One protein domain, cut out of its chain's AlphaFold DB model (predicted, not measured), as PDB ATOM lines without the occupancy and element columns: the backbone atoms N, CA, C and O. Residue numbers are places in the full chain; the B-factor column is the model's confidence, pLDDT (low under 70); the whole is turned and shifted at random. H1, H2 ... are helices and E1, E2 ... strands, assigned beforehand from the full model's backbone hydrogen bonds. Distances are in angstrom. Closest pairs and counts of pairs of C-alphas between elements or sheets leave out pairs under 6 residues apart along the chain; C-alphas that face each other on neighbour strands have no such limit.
ATOM      1  N   GLY A  41      -5.447  48.543   4.375       56.97
ATOM      2  CA  GLY A  41      -6.352  47.433   4.088       56.97
ATOM      3  C   GLY A  41      -5.511  46.198   3.768       56.97
ATOM      4  O   GLY A  41      -4.525  46.303   3.038       56.97
ATOM      5  N   SER A  42      -5.821  45.059   4.388       79.75
ATOM      6  CA  SER A  42      -5.104  43.814   4.116       79.75
ATOM      7  C   SER A  42      -5.081  43.576   2.610       79.75
ATOM      8  O   SER A  42      -6.143  43.617   1.992       79.75
ATOM      9  N   LEU A  43      -3.906  43.330   2.031       93.25
ATOM     10  CA  LEU A  43      -3.812  42.941   0.628       93.25
ATOM     11  C   LEU A  43      -4.514  41.595   0.443       93.25
ATOM     12  O   LEU A  43      -4.135  40.611   1.086       93.25
ATOM     13  N   VAL A  44      -5.535  41.557  -0.410       93.62
ATOM     14  CA  VAL A  44      -6.310  40.344  -0.696       93.62
ATOM     15  C   VAL A  44      -6.200  40.023  -2.177       93.62
ATOM     16  O   VAL A  44      -6.545  40.831  -3.031       93.62
ATOM     17  N   MET A  45      -5.713  38.827  -2.484       93.06
ATOM     18  CA  MET A  45      -5.663  38.311  -3.847       93.06
ATOM     19  C   MET A  45      -7.053  37.867  -4.311       93.06
ATOM     20  O   MET A  45      -7.771  37.187  -3.578       93.06
ATOM     21  N   ASN A  46      -7.389  38.196  -5.555       90.19
ATOM     22  CA  ASN A  46      -8.573  37.729  -6.257       90.19
ATOM     23  C   ASN A  46      -8.146  37.067  -7.576       90.19
ATOM     24  O   ASN A  46      -7.947  37.745  -8.583       90.19
ATOM     25  N   ASP A  47      -8.016  35.738  -7.548       87.00
ATOM     26  CA  ASP A  47      -7.590  34.909  -8.692       87.00
ATOM     27  C   ASP A  47      -8.605  34.945  -9.848       87.00
ATOM     28  O   ASP A  47      -8.246  34.930 -11.013       87.00
ATOM     29  N   ALA A  48      -9.899  35.113  -9.555       83.75
ATOM     30  CA  ALA A  48     -10.932  35.213 -10.594       83.75
ATOM     31  C   ALA A  48     -10.835  36.504 -11.427       83.75
ATOM     32  O   ALA A  48     -11.448  36.618 -12.487       83.75
ATOM     33  N   THR A  49     -10.091  37.497 -10.941       83.81
ATOM     34  CA  THR A  49      -9.860  38.767 -11.642       83.81
ATOM     35  C   THR A  49      -8.378  39.069 -11.840       83.81
ATOM     36  O   THR A  49      -8.058  40.143 -12.349       83.81
ATOM     37  N   ASN A  50      -7.498  38.145 -11.432       89.56
ATOM     38  CA  ASN A  50      -6.047  38.290 -11.387       89.56
ATOM     39  C   ASN A  50      -5.577  39.642 -10.827       89.56
ATOM     40  O   ASN A  50      -4.731  40.324 -11.401       89.56
ATOM     41  N   ARG A  51      -6.168  40.068  -9.704       93.06
ATOM     42  CA  ARG A  51      -5.914  41.369  -9.057       93.06
ATOM     43  C   ARG A  51      -5.628  41.208  -7.570       93.06
ATOM     44  O   ARG A  51      -6.039  40.236  -6.942       93.06
ATOM     45  N   ILE A  52      -4.951  42.201  -6.997       95.25
ATOM     46  CA  ILE A  52      -4.753  42.330  -5.549       95.25
ATOM     47  C   ILE A  52      -5.549  43.545  -5.068       95.25
ATOM     48  O   ILE A  52      -5.213  44.687  -5.384       95.25
ATOM     49  N   GLU A  53      -6.605  43.307  -4.297       93.88
ATOM     50  CA  GLU A  53      -7.368  44.355  -3.625       93.88
ATOM     51  C   GLU A  53      -6.498  45.024  -2.551       93.88
ATOM     52  O   GLU A  53      -5.810  44.355  -1.778       93.88
ATOM     53  N   GLY A  54      -6.509  46.359  -2.520       93.06
ATOM     54  CA  GLY A  54      -5.674  47.163  -1.621       93.06
ATOM     55  C   GLY A  54      -4.263  47.470  -2.141       93.06
ATOM     56  O   GLY A  54      -3.564  48.274  -1.521       93.06
ATOM     57  N   LEU A  55      -3.843  46.894  -3.278       95.00
ATOM     58  CA  LEU A  55      -2.587  47.283  -3.925       95.00
ATOM     59  C   LEU A  55      -2.670  48.739  -4.406       95.00
ATOM     60  O   LEU A  55      -3.676  49.173  -4.963       95.00
ATOM     61  N   SER A  56      -1.606  49.506  -4.184       94.12
ATOM     62  CA  SER A  56      -1.561  50.946  -4.457       94.12
ATOM     63  C   SER A  56      -0.115  51.435  -4.574       94.12
ATOM     64  O   SER A  56       0.816  50.658  -4.355       94.12
ATOM     65  N   ALA A  57       0.076  52.733  -4.832       94.44
ATOM     66  CA  ALA A  57       1.393  53.367  -4.956       94.44
ATOM     67  C   ALA A  57       2.255  53.318  -3.679       94.44
ATOM     68  O   ALA A  57       3.451  53.600  -3.742       94.44
ATOM     69  N   SER A  58       1.675  52.957  -2.523       94.75
ATOM     70  CA  SER A  58       2.431  52.696  -1.288       94.75
ATOM     71  C   SER A  58       3.095  51.317  -1.262       94.75
ATOM     72  O   SER A  58       3.796  50.992  -0.304       94.75
ATOM     73  N   HIS A  59       2.861  50.500  -2.286       96.38
ATOM     74  CA  HIS A  59       3.424  49.171  -2.453       96.38
ATOM     75  C   HIS A  59       4.317  49.121  -3.694       96.38
ATOM     76  O   HIS A  59       4.232  49.963  -4.587       96.38
ATOM     77  N   MET A  60       5.140  48.087  -3.765       96.06
ATOM     78  CA  MET A  60       5.797  47.631  -4.982       96.06
ATOM     79  C   MET A  60       5.650  46.119  -5.083       96.06
ATOM     80  O   MET A  60       5.439  45.445  -4.069       96.06
ATOM     81  N   TRP A  61       5.741  45.585  -6.289       96.25
ATOM     82  CA  TRP A  61       5.580  44.164  -6.544       96.25
ATOM     83  C   TRP A  61       6.647  43.637  -7.495       96.25
ATOM     84  O   TRP A  61       7.251  44.400  -8.241       96.25
ATOM     85  N   SER A  62       6.882  42.333  -7.438       94.31
ATOM     86  CA  SER A  62       7.827  41.612  -8.285       94.31
ATOM     87  C   SER A  62       7.244  40.251  -8.640       94.31
ATOM     88  O   SER A  62       6.644  39.601  -7.782       94.31
ATOM     89  N   ASN A  63       7.436  39.817  -9.881       93.06
ATOM     90  CA  ASN A  63       7.006  38.510 -10.376       93.06
ATOM     91  C   ASN A  63       8.150  37.646 -10.929       93.06
ATOM     92  O   ASN A  63       7.915  36.585 -11.499       93.06
ATOM     93  N   ASP A  64       9.396  38.066 -10.716       89.88
ATOM     94  CA  ASP A  64      10.606  37.404 -11.212       89.88
ATOM     95  C   ASP A  64      11.495  36.894 -10.066       89.88
ATOM     96  O   ASP A  64      12.723  36.829 -10.155       89.88
ATOM     97  N   GLY A  65      10.864  36.553  -8.940       86.69
ATOM     98  CA  GLY A  65      11.562  36.104  -7.740       86.69
ATOM     99  C   GLY A  65      12.201  37.235  -6.927       86.69
ATOM    100  O   GLY A  65      13.035  36.953  -6.064       86.69
ATOM    101  N   GLY A  66      11.788  38.489  -7.128       87.56
ATOM    102  CA  GLY A  66      12.280  39.642  -6.369       87.56
ATOM    103  C   GLY A  66      13.490  40.330  -6.994       87.56
ATOM    104  O   GLY A  66      14.192  41.033  -6.266       87.56
ATOM    105  N   ASN A  67      13.764  40.110  -8.281       86.12
ATOM    106  CA  ASN A  67      14.921  40.675  -8.970       86.12
ATOM    107  C   ASN A  67      14.603  42.059  -9.549       86.12
ATOM    108  O   ASN A  67      15.381  42.984  -9.325       86.12
ATOM    109  N   ASN A  68      13.448  42.226 -10.193       90.00
ATOM    110  CA  ASN A  68      12.906  43.513 -10.623       90.00
ATOM    111  C   ASN A  68      11.640  43.847  -9.833       90.00
ATOM    112  O   ASN A  68      10.855  42.961  -9.483       90.00
ATOM    113  N   TRP A  69      11.447  45.134  -9.543       93.12
ATOM    114  CA  TRP A  69      10.326  45.626  -8.747       93.12
ATOM    115  C   TRP A  69       9.630  46.790  -9.437       93.12
ATOM    116  O   TRP A  69      10.274  47.751  -9.844       93.12
ATOM    117  N   THR A  70       8.304  46.738  -9.464       93.56
ATOM    118  CA  THR A  70       7.446  47.747 -10.089       93.56
ATOM    119  C   THR A  70       6.573  48.407  -9.031       93.56
ATOM    120  O   THR A  70       6.066  47.742  -8.123       93.56
ATOM    121  N   GLN A  71       6.365  49.723  -9.124       95.56
ATOM    122  CA  GLN A  71       5.444  50.417  -8.224       95.56
ATOM    123  C   GLN A  71       4.019  49.856  -8.371       95.56
ATOM    124  O   GLN A  71       3.512  49.638  -9.471       95.56
ATOM    125  N   GLY A  72       3.359  49.602  -7.242       94.44
ATOM    126  CA  GLY A  72       1.986  49.116  -7.216       94.44
ATOM    127  C   GLY A  72       1.000  50.175  -7.701       94.44
ATOM    128  O   GLY A  72       1.159  51.368  -7.448       94.44
ATOM    129  N   ARG A  73      -0.071  49.730  -8.355       93.38
ATOM    130  CA  ARG A  73      -1.201  50.579  -8.745       93.38
ATOM    131  C   ARG A  73      -2.517  49.869  -8.468       93.38
ATOM    132  O   ARG A  73      -2.596  48.641  -8.545       93.38
ATOM    133  N   GLU A  74      -3.536  50.649  -8.126       90.75
ATOM    134  CA  GLU A  74      -4.878  50.117  -7.913       90.75
ATOM    135  C   GLU A  74      -5.385  49.500  -9.220       90.75
ATOM    136  O   GLU A  74      -5.262  50.092 -10.291       90.75
ATOM    137  N   GLY A  75      -5.907  48.275  -9.143       85.12
ATOM    138  CA  GLY A  75      -6.346  47.554 -10.330       85.12
ATOM    139  C   GLY A  75      -5.211  47.036 -11.226       85.12
ATOM    140  O   GLY A  75      -5.434  46.848 -12.422       85.12
ATOM    141  N   GLN A  76      -4.019  46.764 -10.691       89.81
ATOM    142  CA  GLN A  76      -3.014  45.981 -11.419       89.81
ATOM    143  C   GLN A  76      -3.562  44.584 -11.755       89.81
ATOM    144  O   GLN A  76      -3.998  43.865 -10.857       89.81
ATOM    145  N   LEU A  77      -3.519  44.215 -13.038       87.50
ATOM    146  CA  LEU A  77      -3.800  42.862 -13.518       87.50
ATOM    147  C   LEU A  77      -2.492  42.055 -13.561       87.50
ATOM    148  O   LEU A  77      -1.492  42.541 -14.092       87.50
ATOM    149  N   PHE A  78      -2.501  40.838 -13.029       90.31
ATOM    150  CA  PHE A  78      -1.368  39.912 -13.006       90.31
ATOM    151  C   PHE A  78      -1.615  38.775 -13.996       90.31
ATOM    152  O   PHE A  78      -2.371  37.854 -13.728       90.31
ATOM    153  N   ARG A  79      -1.029  38.883 -15.185       86.56
ATOM    154  CA  ARG A  79      -1.345  38.020 -16.328       86.56
ATOM    155  C   ARG A  79      -0.627  36.665 -16.276       86.56
ATOM    156  O   ARG A  79       0.565  36.623 -15.985       86.56
ATOM    157  N   GLY A  80      -1.318  35.575 -16.589       86.56
ATOM    158  CA  GLY A  80      -0.726  34.243 -16.637       86.56
ATOM    159  C   GLY A  80      -0.485  33.632 -15.255       86.56
ATOM    160  O   GLY A  80      -0.783  34.218 -14.212       86.56
ATOM    161  N   THR A  81       0.074  32.421 -15.238       89.94
ATOM    162  CA  THR A  81       0.419  31.735 -13.987       89.94
ATOM    163  C   THR A  81       1.725  32.290 -13.428       89.94
ATOM    164  O   THR A  81       2.788  32.052 -14.001       89.94
ATOM    165  N   GLN A  82       1.664  33.009 -12.306       91.88
ATOM    166  CA  GLN A  82       2.837  33.668 -11.725       91.88
ATOM    167  C   GLN A  82       2.778  33.796 -10.198       91.88
ATOM    168  O   GLN A  82       1.711  33.949  -9.600       91.88
ATOM    169  N   GLU A  83       3.954  33.785  -9.568       94.94
ATOM    170  CA  GLU A  83       4.128  34.202  -8.175       94.94
ATOM    171  C   GLU A  83       4.341  35.719  -8.139       94.94
ATOM    172  O   GLU A  83       5.237  36.232  -8.798       94.94
ATOM    173  N   VAL A  84       3.562  36.436  -7.332       96.38
ATOM    174  CA  VAL A  84       3.685  37.881  -7.127       96.38
ATOM    175  C   VAL A  84       4.071  38.154  -5.684       96.38
ATOM    176  O   VAL A  84       3.328  37.868  -4.743       96.38
ATOM    177  N   ARG A  85       5.239  38.762  -5.502       96.31
ATOM    178  CA  ARG A  85       5.750  39.240  -4.217       96.31
ATOM    179  C   ARG A  85       5.391  40.702  -4.067       96.31
ATOM    180  O   ARG A  85       5.650  41.477  -4.976       96.31
ATOM    181  N   VAL A  86       4.841  41.094  -2.924       97.00
ATOM    182  CA  VAL A  86       4.503  42.495  -2.629       97.00
ATOM    183  C   VAL A  86       5.287  42.966  -1.415       97.00
ATOM    184  O   VAL A  86       5.422  42.230  -0.438       97.00
ATOM    185  N   ALA A  87       5.802  44.189  -1.474       95.88
ATOM    186  CA  ALA A  87       6.499  44.864  -0.385       95.88
ATOM    187  C   ALA A  87       6.062  46.336  -0.295       95.88
ATOM    188  O   ALA A  87       5.391  46.858  -1.189       95.88
ATOM    189  N   ALA A  88       6.446  47.020   0.784       95.31
ATOM    190  CA  ALA A  88       6.284  48.469   0.876       95.31
ATOM    191  C   ALA A  88       7.105  49.162  -0.222       95.31
ATOM    192  O   ALA A  88       8.225  48.739  -0.510       95.31
ATOM    193  N   PHE A  89       6.545  50.214  -0.822       95.75
ATOM    194  CA  PHE A  89       7.197  50.953  -1.898       95.75
ATOM    195  C   PHE A  89       8.556  51.514  -1.464       95.75
ATOM    196  O   PHE A  89       8.671  52.158  -0.418       95.75
ATOM    197  N   ASP A  90       9.568  51.305  -2.306       96.12
ATOM    198  CA  ASP A  90      10.898  51.873  -2.150       96.12
ATOM    199  C   ASP A  90      11.426  52.347  -3.505       96.12
ATOM    200  O   ASP A  90      11.761  51.540  -4.373       96.12
ATOM    201  N   GLN A  91      11.517  53.668  -3.667       95.19
ATOM    202  CA  GLN A  91      11.943  54.301  -4.916       95.19
ATOM    203  C   GLN A  91      13.320  53.809  -5.379       95.19
ATOM    204  O   GLN A  91      13.514  53.558  -6.558       95.19
ATOM    205  N   VAL A  92      14.277  53.620  -4.462       95.25
ATOM    206  CA  VAL A  92      15.639  53.213  -4.838       95.25
ATOM    207  C   VAL A  92      15.648  51.786  -5.378       95.25
ATOM    208  O   VAL A  92      16.455  51.480  -6.250       95.25
ATOM    209  N   VAL A  93      14.779  50.915  -4.863       95.94
ATOM    210  CA  VAL A  93      14.644  49.542  -5.363       95.94
ATOM    211  C   VAL A  93      14.000  49.536  -6.748       95.94
ATOM    212  O   VAL A  93      14.562  48.924  -7.646       95.94
ATOM    213  N   VAL A  94      12.882  50.244  -6.928       94.31
ATOM    214  CA  VAL A  94      12.173  50.323  -8.221       94.31
ATOM    215  C   VAL A  94      13.044  50.962  -9.314       94.31
ATOM    216  O   VAL A  94      13.046  50.487 -10.441       94.31
ATOM    217  N   ASP A  95      13.852  51.972  -8.976       93.44
ATOM    218  CA  ASP A  95      14.749  52.648  -9.931       93.44
ATOM    219  C   ASP A  95      16.032  51.855 -10.247       93.44
ATOM    220  O   ASP A  95      16.849  52.288 -11.063       93.44
ATOM    221  N   SER A  96      16.281  50.730  -9.568       94.62
ATOM    222  CA  SER A  96      17.510  49.951  -9.735       94.62
ATOM    223  C   SER A  96      17.266  48.723 -10.615       94.62
ATOM    224  O   SER A  96      16.673  47.759 -10.134       94.62
ATOM    225  N   PRO A  97      17.775  48.682 -11.858       91.44
ATOM    226  CA  PRO A  97      17.659  47.498 -12.702       91.44
ATOM    227  C   PRO A  97      18.493  46.331 -12.162       91.44
ATOM    228  O   PRO A  97      19.475  46.524 -11.436       91.44
ATOM    229  N   VAL A  98      18.167  45.107 -12.575       92.56
ATOM    230  CA  VAL A  98      19.024  43.936 -12.326       92.56
ATOM    231  C   VAL A  98      20.405  44.141 -12.952       92.56
ATOM    232  O   VAL A  98      20.543  44.623 -14.078       92.56
ATOM    233  N   TRP A  99      21.454  43.783 -12.211       94.19
ATOM    234  CA  TRP A  99      22.824  43.850 -12.710       94.19
ATOM    235  C   TRP A  99      23.030  42.893 -13.891       94.19
ATOM    236  O   TRP A  99      22.687  41.714 -13.822       94.19
ATOM    237  N   GLN A 100      23.650  43.408 -14.946       90.69
ATOM    238  CA  GLN A 100      24.006  42.713 -16.176       90.69
ATOM    239  C   GLN A 100      25.520  42.809 -16.384       90.69
ATOM    240  O   GLN A 100      26.175  43.710 -15.856       90.69
ATOM    241  N   VAL A 101      26.090  41.901 -17.177       89.38
ATOM    242  CA  VAL A 101      27.530  41.886 -17.488       89.38
ATOM    243  C   VAL A 101      27.857  42.974 -18.522       89.38
ATOM    244  O   VAL A 101      28.125  42.690 -19.682       89.38
ATOM    245  N   LYS A 102      27.815  44.241 -18.102       88.44
ATOM    246  CA  LYS A 102      28.131  45.417 -18.924       88.44
ATOM    247  C   LYS A 102      28.813  46.503 -18.099       88.44
ATOM    248  O   LYS A 102      28.926  46.389 -16.880       88.44
ATOM    249  N   SER A 103      29.282  47.552 -18.764       88.94
ATOM    250  CA  SER A 103      29.837  48.712 -18.077       88.94
ATOM    251  C   SER A 103      28.742  49.604 -17.494       88.94
ATOM    252  O   SER A 103      27.622  49.676 -18.010       88.94
ATOM    253  N   TYR A 104      29.072  50.298 -16.405       91.56
ATOM    254  CA  TYR A 104      28.156  51.220 -15.733       91.56
ATOM    255  C   TYR A 104      28.823  52.575 -15.476       91.56
ATOM    256  O   TYR A 104      29.937  52.613 -14.936       91.56
ATOM    257  N   PRO A 105      28.145  53.702 -15.779       93.00
ATOM    258  CA  PRO A 105      28.633  55.025 -15.411       93.00
ATOM    259  C   PRO A 105      28.616  55.195 -13.889       93.00
ATOM    260  O   PRO A 105      27.840  54.543 -13.192       93.00
ATOM    261  N   GLY A 106      29.469  56.071 -13.355       96.00
ATOM    262  CA  GLY A 106      29.537  56.307 -11.910       96.00
ATOM    263  C   GLY A 106      28.214  56.808 -11.324       96.00
ATOM    264  O   GLY A 106      27.575  57.691 -11.892       96.00
ATOM    265  N   GLY A 107      27.827  56.267 -10.167       95.31
ATOM    266  CA  GLY A 107      26.582  56.596  -9.474       95.31
ATOM    267  C   GLY A 107      25.379  55.730  -9.863       95.31
ATOM    268  O   GLY A 107      24.338  55.847  -9.213       95.31
ATOM    269  N   ALA A 108      25.519  54.850 -10.858       95.75
ATOM    270  CA  ALA A 108      24.510  53.868 -11.226       95.75
ATOM    271  C   ALA A 108      24.155  52.952 -10.047       95.75
ATOM    272  O   ALA A 108      25.016  52.548  -9.257       95.75
ATOM    273  N   THR A 109      22.873  52.611  -9.944       97.12
ATOM    274  CA  THR A 109      22.364  51.627  -8.991       97.12
ATOM    275  C   THR A 109      21.912  50.366  -9.705       97.12
ATOM    276  O   THR A 109      21.408  50.434 -10.820       97.12
ATOM    277  N   VAL A 110      22.121  49.212  -9.072       96.06
ATOM    278  CA  VAL A 110      21.720  47.902  -9.604       96.06
ATOM    279  C   VAL A 110      21.246  46.980  -8.488       96.06
ATOM    280  O   VAL A 110      21.720  47.078  -7.353       96.06
ATOM    281  N   ILE A 111      20.369  46.037  -8.817       95.88
ATOM    282  CA  ILE A 111      19.999  44.920  -7.950       95.88
ATOM    283  C   ILE A 111      20.902  43.724  -8.261       95.88
ATOM    284  O   ILE A 111      21.008  43.279  -9.402       95.88
ATOM    285  N   TYR A 112      21.558  43.186  -7.231       95.12
ATOM    286  CA  TYR A 112      22.366  41.972  -7.338       95.12
ATOM    287  C   TYR A 112      22.384  41.201  -6.016       95.12
ATOM    288  O   TYR A 112      22.673  41.772  -4.960       95.12
ATOM    289  N   ASN A 113      22.093  39.895  -6.080       93.06
ATOM    290  CA  ASN A 113      22.058  38.977  -4.934       93.06
ATOM    291  C   ASN A 113      21.249  39.513  -3.736       93.06
ATOM    292  O   ASN A 113      21.725  39.530  -2.601       93.06
ATOM    293  N   GLY A 114      20.018  39.970  -3.993       92.56
ATOM    294  CA  GLY A 114      19.101  40.414  -2.939       92.56
ATOM    295  C   GLY A 114      19.457  41.763  -2.309       92.56
ATOM    296  O   GLY A 114      19.031  42.060  -1.194       92.56
ATOM    297  N   SER A 115      20.267  42.586  -2.973       96.00
ATOM    298  CA  SER A 115      20.688  43.894  -2.467       96.00
ATOM    299  C   SER A 115      20.786  44.925  -3.583       96.00
ATOM    300  O   SER A 115      21.125  44.585  -4.714       96.00
ATOM    301  N   VAL A 116      20.550  46.190  -3.237       97.06
ATOM    302  CA  VAL A 116      20.870  47.327  -4.102       97.06
ATOM    303  C   VAL A 116      22.327  47.717  -3.887       97.06
ATOM    304  O   VAL A 116      22.780  47.909  -2.753       97.06
ATOM    305  N   TRP A 117      23.046  47.882  -4.987       98.00
ATOM    306  CA  TRP A 117      24.430  48.325  -5.036       98.00
ATOM    307  C   TRP A 117      24.528  49.629  -5.807       98.00
ATOM    308  O   TRP A 117      23.754  49.858  -6.729       98.00
ATOM    309  N   ARG A 118      25.491  50.472  -5.444       98.06
ATOM    310  CA  ARG A 118      25.831  51.692  -6.173       98.06
ATOM    311  C   ARG A 118      27.315  51.695  -6.487       98.06
ATOM    312  O   ARG A 118      28.119  51.441  -5.588       98.06
ATOM    313  N   ASN A 119      27.688  51.982  -7.729       97.75
ATOM    314  CA  ASN A 119      29.093  52.146  -8.082       97.75
ATOM    315  C   ASN A 119      29.576  53.567  -7.745       97.75
ATOM    316  O   ASN A 119      28.862  54.555  -7.917       97.75
ATOM    317  N   ALA A 120      30.802  53.690  -7.239       95.31
ATOM    318  CA  ALA A 120      31.382  54.992  -6.898       95.31
ATOM    319  C   ALA A 120      31.861  55.775  -8.137       95.31
ATOM    320  O   ALA A 120      31.858  57.004  -8.147       95.31
ATOM    321  N   TYR A 121      32.292  55.054  -9.167       94.56
ATOM    322  CA  TYR A 121      32.817  55.549 -10.440       94.56
ATOM    323  C   TYR A 121      32.546  54.488 -11.517       94.56
ATOM    324  O   TYR A 121      31.795  53.549 -11.264       94.56
ATOM    325  N   TRP A 122      33.123  54.646 -12.708       95.94
ATOM    326  CA  TRP A 122      32.995  53.679 -13.800       95.94
ATOM    327  C   TRP A 122      33.261  52.239 -13.336       95.94
ATOM    328  O   TRP A 122      34.285  51.986 -12.703       95.94
ATOM    329  N   ALA A 123      32.346  51.322 -13.649       95.56
ATOM    330  CA  ALA A 123      32.515  49.891 -13.405       95.56
ATOM    331  C   ALA A 123      32.631  49.161 -14.745       95.56
ATOM    332  O   ALA A 123      31.800  49.372 -15.630       95.56
ATOM    333  N   GLU A 124      33.648  48.314 -14.884       93.31
ATOM    334  CA  GLU A 124      33.836  47.468 -16.064       93.31
ATOM    335  C   GLU A 124      32.895  46.250 -16.023       93.31
ATOM    336  O   GLU A 124      32.459  45.852 -14.941       93.31
ATOM    337  N   PRO A 125      32.628  45.570 -17.156       91.19
ATOM    338  CA  PRO A 125      31.796  44.358 -17.172       91.19
ATOM    339  C   PRO A 125      32.274  43.249 -16.215       91.19
ATOM    340  O   PRO A 125      31.484  42.436 -15.734       91.19
ATOM    341  N   SER A 126      33.577  43.204 -15.916       93.50
ATOM    342  CA  SER A 126      34.169  42.259 -14.963       93.50
ATOM    343  C   SER A 126      33.956  42.632 -13.491       93.50
ATOM    344  O   SER A 126      34.135  41.776 -12.620       93.50
ATOM    345  N   ASP A 127      33.592  43.880 -13.195       95.75
ATOM    346  CA  ASP A 127      33.420  44.376 -11.834       95.75
ATOM    347  C   ASP A 127      32.053  43.967 -11.288       95.75
ATOM    348  O   ASP A 127      31.037  44.625 -11.515       95.75
ATOM    349  N   ARG A 128      32.016  42.866 -10.535       96.25
ATOM    350  CA  ARG A 128      30.764  42.334  -9.980       96.25
ATOM    351  C   ARG A 128      30.407  42.994  -8.641       96.25
ATOM    352  O   ARG A 128      31.286  43.118  -7.776       96.25
ATOM    353  N   PRO A 129      29.132  43.358  -8.408       96.88
ATOM    354  CA  PRO A 129      28.695  43.831  -7.103       96.88
ATOM    355  C   PRO A 129      28.953  42.794  -6.003       96.88
ATOM    356  O   PRO A 129      28.769  41.592  -6.190       96.88
ATOM    357  N   GLY A 130      29.429  43.255  -4.847       94.88
ATOM    358  CA  GLY A 130      29.805  42.399  -3.717       94.88
ATOM    359  C   GLY A 130      31.209  41.790  -3.770       94.88
ATOM    360  O   GLY A 130      31.663  41.298  -2.738       94.88
ATOM    361  N   SER A 131      31.925  41.862  -4.898       95.06
ATOM    362  CA  SER A 131      33.336  41.446  -4.979       95.06
ATOM    363  C   SER A 131      34.278  42.563  -5.419       95.06
ATOM    364  O   SER A 131      35.370  42.684  -4.863       95.06
ATOM    365  N   ALA A 132      33.876  43.392  -6.384       95.81
ATOM    366  CA  ALA A 132      34.675  44.521  -6.838       95.81
ATOM    367  C   ALA A 132      34.469  45.740  -5.927       95.81
ATOM    368  O   ALA A 132      33.344  46.100  -5.584       95.81
ATOM    369  N   SER A 133      35.568  46.404  -5.557       96.25
ATOM    370  CA  SER A 133      35.567  47.538  -4.617       96.25
ATOM    371  C   SER A 133      34.865  48.792  -5.145       96.25
ATOM    372  O   SER A 133      34.550  49.687  -4.359       96.25
ATOM    373  N   VAL A 134      34.611  48.860  -6.455       97.19
ATOM    374  CA  VAL A 134      33.841  49.938  -7.084       97.19
ATOM    375  C   VAL A 134      32.378  49.940  -6.626       97.19
ATOM    376  O   VAL A 134      31.774  51.011  -6.549       97.19
ATOM    377  N   TRP A 135      31.825  48.777  -6.264       98.00
ATOM    378  CA  TRP A 135      30.442  48.625  -5.820       98.00
ATOM    379  C   TRP A 135      30.319  48.718  -4.304       98.00
ATOM    380  O   TRP A 135      30.941  47.969  -3.551       98.00
ATOM    381  N   GLN A 136      29.433  49.596  -3.852       97.88
ATOM    382  CA  GLN A 136      29.081  49.746  -2.449       97.88
ATOM    383  C   GLN A 136      27.640  49.303  -2.238       97.88
ATOM    384  O   GLN A 136      26.736  49.705  -2.973       97.88
ATOM    385  N   LYS A 137      27.421  48.463  -1.225       97.88
ATOM    386  CA  LYS A 137      26.078  48.030  -0.850       97.88
ATOM    387  C   LYS A 137      25.308  49.231  -0.309       97.88
ATOM    388  O   LYS A 137      25.737  49.846   0.664       97.88
ATOM    389  N   VAL A 138      24.177  49.545  -0.929       97.38
ATOM    390  CA  VAL A 138      23.275  50.612  -0.480       97.38
ATOM    391  C   VAL A 138      22.359  50.068   0.606       97.38
ATOM    392  O   VAL A 138      22.275  50.637   1.693       97.38
ATOM    393  N   LYS A 139      21.681  48.952   0.315       96.44
ATOM    394  CA  LYS A 139      20.752  48.281   1.228       96.44
ATOM    395  C   LYS A 139      20.396  46.876   0.745       96.44
ATOM    396  O   LYS A 139      20.561  46.563  -0.430       96.44
ATOM    397  N   ASP A 140      19.884  46.053   1.651       96.12
ATOM    398  CA  ASP A 140      19.184  44.816   1.298       96.12
ATOM    399  C   ASP A 140      17.817  45.121   0.669       96.12
ATOM    400  O   ASP A 140      17.186  46.135   1.001       96.12
ATOM    401  N   LEU A 141      17.362  44.243  -0.228       93.44
ATOM    402  CA  LEU A 141      15.982  44.269  -0.701       93.44
ATOM    403  C   LEU A 141      15.029  43.992   0.470       93.44
ATOM    404  O   LEU A 141      15.360  43.206   1.365       93.44
ATOM    405  N   PRO A 142      13.847  44.626   0.501       88.38
ATOM    406  CA  PRO A 142      12.887  44.373   1.561       88.38
ATOM    407  C   PRO A 142      12.341  42.947   1.473       88.38
ATOM    408  O   PRO A 142      12.095  42.416   0.389       88.38
ATOM    409  N   THR A 143      12.093  42.341   2.633       90.31
ATOM    410  CA  THR A 143      11.335  41.091   2.703       90.31
ATOM    411  C   THR A 143       9.908  41.347   2.209       90.31
ATOM    412  O   THR A 143       9.275  42.285   2.706       90.31
ATOM    413  N   PRO A 144       9.374  40.532   1.280       93.38
ATOM    414  CA  PRO A 144       7.985  40.649   0.858       93.38
ATOM    415  C   PRO A 144       7.038  40.570   2.059       93.38
ATOM    416  O   PRO A 144       7.158  39.670   2.891       93.38
ATOM    417  N   SER A 145       6.089  41.500   2.150       93.00
ATOM    418  CA  SER A 145       5.005  41.433   3.134       93.00
ATOM    419  C   SER A 145       3.993  40.349   2.769       93.00
ATOM    420  O   SER A 145       3.366  39.763   3.651       93.00
ATOM    421  N   ASN A 146       3.840  40.074   1.471       95.19
ATOM    422  CA  ASN A 146       2.897  39.107   0.928       95.19
ATOM    423  C   ASN A 146       3.505  38.388  -0.280       95.19
ATOM    424  O   ASN A 146       4.284  38.971  -1.034       95.19
ATOM    425  N   ILE A 147       3.108  37.131  -0.466       95.06
ATOM    426  CA  ILE A 147       3.392  36.335  -1.661       95.06
ATOM    427  C   ILE A 147       2.062  35.738  -2.118       95.06
ATOM    428  O   ILE A 147       1.376  35.080  -1.333       95.06
ATOM    429  N   PHE A 148       1.691  36.004  -3.363       95.69
ATOM    430  CA  PHE A 148       0.455  35.560  -3.997       95.69
ATOM    431  C   PHE A 148       0.789  34.676  -5.193       95.69
ATOM    432  O   PHE A 148       1.794  34.904  -5.854       95.69
ATOM    433  N   ASN A 149      -0.035  33.671  -5.470       94.62
ATOM    434  CA  ASN A 149       0.147  32.791  -6.622       94.62
ATOM    435  C   ASN A 149      -1.095  32.906  -7.491       94.62
ATOM    436  O   ASN A 149      -2.156  32.442  -7.077       94.62
ATOM    437  N   PHE A 150      -0.952  33.540  -8.647       92.12
ATOM    438  CA  PHE A 150      -2.018  33.667  -9.628       92.12
ATOM    439  C   PHE A 150      -2.016  32.481 -10.581       92.12
ATOM    440  O   PHE A 150      -0.953  31.984 -10.962       92.12
ATOM    441  N   ASN A 151      -3.209  32.057 -10.982       90.81
ATOM    442  CA  ASN A 151      -3.396  31.141 -12.097       90.81
ATOM    443  C   ASN A 151      -3.829  31.920 -13.337       90.81
ATOM    444  O   ASN A 151      -4.583  32.888 -13.251       90.81
TER     445      ASN A 151
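Overview. This is residues 41 to 151 of the 441 residues of the protein "Carbohydrate binding domain protein" of Enterococcus faecalis 13-SD-W-01 (UniProt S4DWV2). With little regular structure, the domain is an elongated body: two small three-stranded antiparallel sheets, E3 E4 E8 and E5 E6 E7, lie end to end with short helix H1 between them, and hairpin E1 E2 sits beyond the first. Named elements, mostly strand, hold 41 of 111 printed residues, in order E1 E2 E3 E4 H1 E5 E6 E7 E8. It is only just compact, close to loose: radius of gyration of the C-alphas 15.8 A, spans 47 by 24 by 18 A.

Along the chain. E3 is residues 59 to 62, E4 82 to 88, 19.7 A long, and E8 146 to 150, ending at C-alpha (-2.018, 33.667, -9.628). H1 is 91 to 94, E5 109 to 112, E6 115 to 119, E7 135 to 140. E1, 44 to 46, begins at C-alpha (-6.310, 40.344, -0.696); E2 is 51 to 53.

Arrangement. Within hydrogen-bond range are N 60 and O 87 of hairpin E3 and E4, 2.9 A, N 84 and O 148 of E4 and E8, 2.8 A, and N 118 and O 136 of hairpin E6 and E7, 2.9 A. H1 only grazes both three-stranded sheets; its closest C-alpha pair with E6 is Val 93 and Val 116, 6.7 A.

Size, cuts and confidence. The printed part has no cut. Links E3 to E4, H1 to E5 and E6 to E7 are long. Residue 41 is under pLDDT 70.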